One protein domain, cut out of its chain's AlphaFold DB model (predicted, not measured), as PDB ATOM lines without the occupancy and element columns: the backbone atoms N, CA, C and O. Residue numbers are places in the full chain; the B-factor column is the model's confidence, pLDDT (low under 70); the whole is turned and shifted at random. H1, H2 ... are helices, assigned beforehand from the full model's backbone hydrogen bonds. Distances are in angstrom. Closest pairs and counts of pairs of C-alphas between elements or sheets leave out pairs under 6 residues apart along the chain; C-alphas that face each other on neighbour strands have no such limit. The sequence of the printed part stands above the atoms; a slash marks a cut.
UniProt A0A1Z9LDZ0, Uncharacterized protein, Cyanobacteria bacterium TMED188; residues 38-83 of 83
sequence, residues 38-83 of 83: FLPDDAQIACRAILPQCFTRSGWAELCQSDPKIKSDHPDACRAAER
ATOM      1  N   PHE A  38      16.804 -26.229 -42.724       87.62
ATOM      2  CA  PHE A  38      16.549 -27.585 -42.261       87.62
ATOM      3  C   PHE A  38      17.796 -28.430 -42.458       87.62
ATOM      4  O   PHE A  38      18.657 -28.110 -43.284       87.62
ATOM      5  N   LEU A  39      17.857 -29.534 -41.729       87.19
ATOM      6  CA  LEU A  39      18.847 -30.559 -41.976       87.19
ATOM      7  C   LEU A  39      18.601 -31.189 -43.361       87.19
ATOM      8  O   LEU A  39      17.448 -31.490 -43.689       87.19
ATOM      9  N   PRO A  40      19.636 -31.384 -44.195       82.62
ATOM     10  CA  PRO A  40      19.493 -32.204 -45.391       82.62
ATOM     11  C   PRO A  40      19.195 -33.659 -45.003       82.62
ATOM     12  O   PRO A  40      19.597 -34.109 -43.933       82.62
ATOM     13  N   ASP A  41      18.488 -34.384 -45.870       79.25
ATOM     14  CA  ASP A  41      17.957 -35.721 -45.557       79.25
ATOM     15  C   ASP A  41      19.065 -36.749 -45.259       79.25
ATOM     16  O   ASP A  41      18.959 -37.537 -44.324       79.25
ATOM     17  N   ASP A  42      20.188 -36.658 -45.976       77.81
ATOM     18  CA  ASP A  42      21.338 -37.559 -45.823       77.81
ATOM     19  C   ASP A  42      22.279 -37.199 -44.655       77.81
ATOM     20  O   ASP A  42      23.293 -37.870 -44.431       77.81
ATOM     21  N   ALA A  43      22.004 -36.123 -43.908       76.12
ATOM     22  CA  ALA A  43      22.871 -35.717 -42.807       76.12
ATOM     23  C   ALA A  43      22.549 -36.478 -41.517       76.12
ATOM     24  O   ALA A  43      21.513 -36.298 -40.883       76.12
ATOM     25  N   GLN A  44      23.518 -37.271 -41.064       63.75
ATOM     26  CA  GLN A  44      23.469 -37.940 -39.767       63.75
ATOM     27  C   GLN A  44      24.106 -37.051 -38.700       63.75
ATOM     28  O   GLN A  44      25.314 -37.100 -38.463       63.75
ATOM     29  N   ILE A  45      23.290 -36.211 -38.064       68.81
ATOM     30  CA  ILE A  45      23.733 -35.329 -36.981       68.81
ATOM     31  C   ILE A  45      22.894 -35.616 -35.739       68.81
ATOM     32  O   ILE A  45      21.670 -35.536 -35.763       68.81
ATOM     33  N   ALA A  46      23.559 -35.907 -34.621       66.00
ATOM     34  CA  ALA A  46      22.910 -36.023 -33.320       66.00
ATOM     35  C   ALA A  46      22.630 -34.625 -32.743       66.00
ATOM     36  O   ALA A  46      23.260 -34.208 -31.769       66.00
ATOM     37  N   CYS A  47      21.717 -33.866 -33.353       76.50
ATOM     38  CA  CYS A  47      21.269 -32.622 -32.741       76.50
ATOM     39  C   CYS A  47      20.245 -32.920 -31.635       76.50
ATOM     40  O   CYS A  47      19.247 -33.599 -31.856       76.50
ATOM     41  N   ARG A  48      20.497 -32.407 -30.424       64.88
ATOM     42  CA  ARG A  48      19.621 -32.590 -29.250       64.88
ATOM     43  C   ARG A  48      18.651 -31.431 -28.997       64.88
ATOM     44  O   ARG A  48      17.926 -31.461 -28.007       64.88
ATOM     45  N   ALA A  49      18.655 -30.403 -29.840       78.19
ATOM     46  CA  ALA A  49      17.781 -29.245 -29.687       78.19
ATOM     47  C   ALA A  49      16.522 -29.392 -30.552       78.19
ATOM     48  O   ALA A  49      16.608 -29.822 -31.702       78.19
ATOM     49  N   ILE A  50      15.368 -28.972 -30.026       81.38
ATOM     50  CA  ILE A  50      14.140 -28.841 -30.821       81.38
ATOM     51  C   ILE A  50      14.216 -27.528 -31.605       81.38
ATOM     52  O   ILE A  50      13.670 -26.507 -31.198       81.38
ATOM     53  N   LEU A  51      14.987 -27.539 -32.691       85.38
ATOM     54  CA  LEU A  51      15.182 -26.400 -33.588       85.38
ATOM     55  C   LEU A  51      15.065 -26.867 -35.045       85.38
ATOM     56  O   LEU A  51      15.500 -27.980 -35.336       85.38
ATOM     57  N   PRO A  52      14.573 -26.034 -35.980       83.44
ATOM     58  CA  PRO A  52      14.368 -26.437 -37.378       83.44
ATOM     59  C   PRO A  52      15.619 -27.028 -38.039       83.44
ATOM     60  O   PRO A  52      15.550 -28.018 -38.757       83.44
ATOM     61  N   GLN A  53      16.786 -26.472 -37.715       85.75
ATOM     62  CA  GLN A  53      18.105 -26.901 -38.195       85.75
ATOM     63  C   GLN A  53      18.539 -28.302 -37.750       85.75
ATOM     64  O   GLN A  53      19.551 -28.808 -38.218       85.75
ATOM     65  N   CYS A  54      17.802 -28.911 -36.827       86.69
ATOM     66  CA  CYS A  54      18.095 -30.222 -36.261       86.69
ATOM     67  C   CYS A  54      17.205 -31.325 -36.827       86.69
ATOM     68  O   CYS A  54      17.394 -32.491 -36.497       86.69
ATOM     69  N   PHE A  55      16.252 -30.953 -37.677       89.00
ATOM     70  CA  PHE A  55      15.299 -31.857 -38.290       89.00
ATOM     71  C   PHE A  55      15.387 -31.728 -39.801       89.00
ATOM     72  O   PHE A  55      15.639 -30.644 -40.337       89.00
ATOM     73  N   THR A  56      15.125 -32.830 -40.498       91.00
ATOM     74  CA  THR A  56      14.819 -32.752 -41.924       91.00
ATOM     75  C   THR A  56      13.541 -31.945 -42.118       91.00
ATOM     76  O   THR A  56      12.728 -31.812 -41.197       91.00
ATOM     77  N   ARG A  57      13.328 -31.408 -43.323       91.50
ATOM     78  CA  ARG A  57      12.084 -30.683 -43.629       91.50
ATOM     79  C   ARG A  57      10.854 -31.530 -43.278       91.50
ATOM     80  O   ARG A  57       9.944 -31.038 -42.618       91.50
ATOM     81  N   SER A  58      10.862 -32.799 -43.679       91.75
ATOM     82  CA  SER A  58       9.778 -33.754 -43.439       91.75
ATOM     83  C   SER A  58       9.578 -34.030 -41.948       91.75
ATOM     84  O   SER A  58       8.452 -33.969 -41.462       91.75
ATOM     85  N   GLY A  59      10.667 -34.255 -41.201       91.62
ATOM     86  CA  GLY A  59      10.599 -34.469 -39.754       91.62
ATOM     87  C   GLY A  59      10.088 -33.240 -38.999       91.62
ATOM     88  O   GLY A  59       9.297 -33.366 -38.067       91.62
ATOM     89  N   TRP A  60      10.469 -32.032 -39.431       93.56
ATOM     90  CA  TRP A  60       9.937 -30.797 -38.855       93.56
ATOM     91  C   TRP A  60       8.451 -30.606 -39.182       93.56
ATOM     92  O   TRP A  60       7.680 -30.208 -38.310       93.56
ATOM     93  N   ALA A  61       8.025 -30.920 -40.411       94.00
ATOM     94  CA  ALA A  61       6.618 -30.853 -40.807       94.00
ATOM     95  C   ALA A  61       5.740 -31.798 -39.971       94.00
ATOM     96  O   ALA A  61       4.662 -31.399 -39.528       94.00
ATOM     97  N   GLU A  62       6.205 -33.023 -39.714       94.12
ATOM     98  CA  GLU A  62       5.515 -33.984 -38.846       94.12
ATOM     99  C   GLU A  62       5.426 -33.478 -37.398       94.12
ATOM    100  O   GLU A  62       4.361 -33.535 -36.775       94.12
ATOM    101  N   LEU A  63       6.515 -32.902 -36.879       92.38
ATOM    102  CA  LEU A  63       6.546 -32.328 -35.534       92.38
ATOM    103  C   LEU A  63       5.560 -31.158 -35.391       92.38
ATOM    104  O   LEU A  63       4.836 -31.084 -34.402       92.38
ATOM    105  N   CYS A  64       5.469 -30.286 -36.398       94.31
ATOM    106  CA  CYS A  64       4.501 -29.185 -36.435       94.31
ATOM    107  C   CYS A  64       3.036 -29.654 -36.444       94.31
ATOM    108  O   CYS A  64       2.159 -28.924 -35.980       94.31
ATOM    109  N   GLN A  65       2.755 -30.837 -36.997       94.25
ATOM    110  CA  GLN A  65       1.413 -31.430 -36.993       94.25
ATOM    111  C   GLN A  65       1.098 -32.117 -35.662       94.25
ATOM    112  O   GLN A  65      -0.045 -32.085 -35.209       94.25
ATOM    113  N   SER A  66       2.113 -32.717 -35.039       94.56
ATOM    114  CA  SER A  66       1.964 -33.514 -33.820       94.56
ATOM    115  C   SER A  66       1.976 -32.674 -32.542       94.56
ATOM    116  O   SER A  66       1.316 -33.040 -31.571       94.56
ATOM    117  N   ASP A  67       2.695 -31.544 -32.529       93.81
ATOM    118  CA  ASP A  67       2.831 -30.676 -31.359       93.81
ATOM    119  C   ASP A  67       2.367 -29.227 -31.651       93.81
ATOM    120  O   ASP A  67       3.067 -28.454 -32.321       93.81
ATOM    121  N   PRO A  68       1.205 -28.800 -31.115       92.38
ATOM    122  CA  PRO A  68       0.689 -27.449 -31.328       92.38
ATOM    123  C   PRO A  68       1.566 -26.361 -30.692       92.38
ATOM    124  O   PRO A  68       1.536 -25.215 -31.148       92.38
ATOM    125  N   LYS A  69       2.369 -26.689 -29.671       92.75
ATOM    126  CA  LYS A  69       3.304 -25.745 -29.058       92.75
ATOM    127  C   LYS A  69       4.441 -25.414 -30.020       92.75
ATOM    128  O   LYS A  69       4.768 -24.242 -30.169       92.75
ATOM    129  N   ILE A  70       4.966 -26.401 -30.749       93.12
ATOM    130  CA  ILE A  70       5.977 -26.173 -31.797       93.12
ATOM    131  C   ILE A  70       5.423 -25.286 -32.907       93.12
ATOM    132  O   ILE A  70       6.089 -24.344 -33.337       93.12
ATOM    133  N   LYS A  71       4.175 -25.524 -33.319       92.31
ATOM    134  CA  LYS A  71       3.497 -24.682 -34.310       92.31
ATOM    135  C   LYS A  71       3.334 -23.230 -33.849       92.31
ATOM    136  O   LYS A  71       3.449 -22.320 -34.668       92.31
ATOM    137  N   SER A  72       3.087 -23.016 -32.556       92.31
ATOM    138  CA  SER A  72       2.979 -21.682 -31.952       92.31
ATOM    139  C   SER A  72       4.335 -20.991 -31.767       92.31
ATOM    140  O   SER A  72       4.443 -19.797 -32.030       92.31
ATOM    141  N   ASP A  73       5.357 -21.721 -31.316       91.00
ATOM    142  CA  ASP A  73       6.692 -21.180 -31.023       91.00
ATOM    143  C   ASP A  73       7.519 -20.945 -32.307       91.00
ATOM    144  O   ASP A  73       8.393 -20.076 -32.341       91.00
ATOM    145  N   HIS A  74       7.232 -21.686 -33.386       92.00
ATOM    146  CA  HIS A  74       7.973 -21.636 -34.653       92.00
ATOM    147  C   HIS A  74       7.066 -21.575 -35.903       92.00
ATOM    148  O   HIS A  74       7.202 -22.404 -36.815       92.00
ATOM    149  N   PRO A  75       6.170 -20.576 -36.017       92.06
ATOM    150  CA  PRO A  75       5.166 -20.526 -37.081       92.06
ATOM    151  C   PRO A  75       5.777 -20.396 -38.485       92.06
ATOM    152  O   PRO A  75       5.286 -21.006 -39.438       92.06
ATOM    153  N   ASP A  76       6.868 -19.639 -38.629       92.06
ATOM    154  CA  ASP A  76       7.557 -19.472 -39.915       92.06
ATOM    155  C   ASP A  76       8.260 -20.753 -40.369       92.06
ATOM    156  O   ASP A  76       8.246 -21.078 -41.558       92.06
ATOM    157  N   ALA A  77       8.826 -21.518 -39.431       91.19
ATOM    158  CA  ALA A  77       9.484 -22.779 -39.747       91.19
ATOM    159  C   ALA A  77       8.477 -23.863 -40.143       91.19
ATOM    160  O   ALA A  77       8.718 -24.583 -41.108       91.19
ATOM    161  N   CYS A  78       7.325 -23.936 -39.471       93.50
ATOM    162  CA  CYS A  78       6.253 -24.845 -39.881       93.50
ATOM    163  C   CYS A  78       5.741 -24.508 -41.286       93.50
ATOM    164  O   CYS A  78       5.724 -25.374 -42.158       93.50
ATOM    165  N   ARG A  79       5.475 -23.226 -41.567       93.25
ATOM    166  CA  ARG A  79       5.043 -22.787 -42.904       93.25
ATOM    167  C   ARG A  79       6.088 -23.061 -43.987       93.25
ATOM    168  O   ARG A  79       5.734 -23.296 -45.138       93.25
ATOM    169  N   ALA A  80       7.375 -22.975 -43.650       91.25
ATOM    170  CA  ALA A  80       8.458 -23.295 -44.575       91.25
ATOM    171  C   ALA A  80       8.570 -24.804 -44.856       91.25
ATOM    172  O   ALA A  80       9.027 -25.173 -45.938       91.25
ATOM    173  N   ALA A  81       8.161 -25.652 -43.910       91.56
ATOM    174  CA  ALA A  81       8.191 -27.104 -44.049       91.56
ATOM    175  C   ALA A  81       6.978 -27.670 -44.809       91.56
ATOM    176  O   ALA A  81       7.109 -28.694 -45.469       91.56
ATOM    177  N   GLU A  82       5.831 -26.985 -44.759       86.38
ATOM    178  CA  GLU A  82       4.569 -27.374 -45.417       86.38
ATOM    179  C   GLU A  82       4.476 -26.975 -46.912       86.38
ATOM    180  O   GLU A  82       3.434 -27.183 -47.534       86.38
ATOM    181  N   ARG A  83       5.530 -26.381 -47.492       73.50
ATOM    182  CA  ARG A  83       5.623 -26.085 -48.938       73.50
ATOM    183  C   ARG A  83       6.357 -27.178 -49.692       73.50
ATOM    184  O   ARG A  83       5.938 -27.443 -50.836       73.50
TER     185      ARG A  83
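AT A GLANCE: This is residues 38 to 83 of the 83 residues of an uncharacterized protein of Cyanobacteria bacterium TMED188 (UniProt A0A1Z9LDZ0). Three short helices form a small triangular cluster at one end of the domain, and a wide loop without a named element, residues 38 to 56, makes the other end. H1, the longest helix, meets H2 at a corner, and H3 folds back to H1. The printed part has 46 residues, with the named helices H1, H2 and H3 in that order along the chain and no named strand; the class is all helix. It is compact, with a radius of gyration of the C-alphas of 9.9 A and spans of 27 by 22 by 15 A.

IN THESE COORDINATES: Find C-alpha 57 at (12.084, -30.683, -43.629), where H1, residues 57 to 66, begins; it is 14.4 A from first to last C-alpha and ends at C-alpha 66, (1.964, -33.514, -33.820). Next look at residues 68 to 73, which are H2, 8.7 A long. H3, residues 75 to 81, is 10.0 A long and ends at C-alpha 81, (8.191, -27.104, -44.049).

HOW THE PARTS SIT: Start from H1, which touches H3; their closest C-alphas, those of Ala 61 and Ala 81, are 5.2 A apart. The two run opposite ways at a steep tilt of 49 degrees. H1 and H2 touch only at the corner, with the C-alphas of Cys 64 and Lys 71 closest at 5.1 A, and run opposite ways at a steep tilt of 62 degrees. H2 and H3 are close but not clearly touching: their closest C-alphas, Lys 71 and Cys 78, are 6.2 A apart. Their steep tilt of 69 degrees is only just short of about perpendicular. In H1, H2 and H3 every O i to N i+4 pair is within hydrogen-bond range.

THE WHOLE: Look to Asp 42 and Ser 72 for the two C-alphas farthest apart, 28.0 A. The printed part has no cut, and the links H1 to H2 and H2 to H3 are tight. Residues 44 to 46 and residue 48 have pLDDT under 70; the mean of the printed part is 86.7.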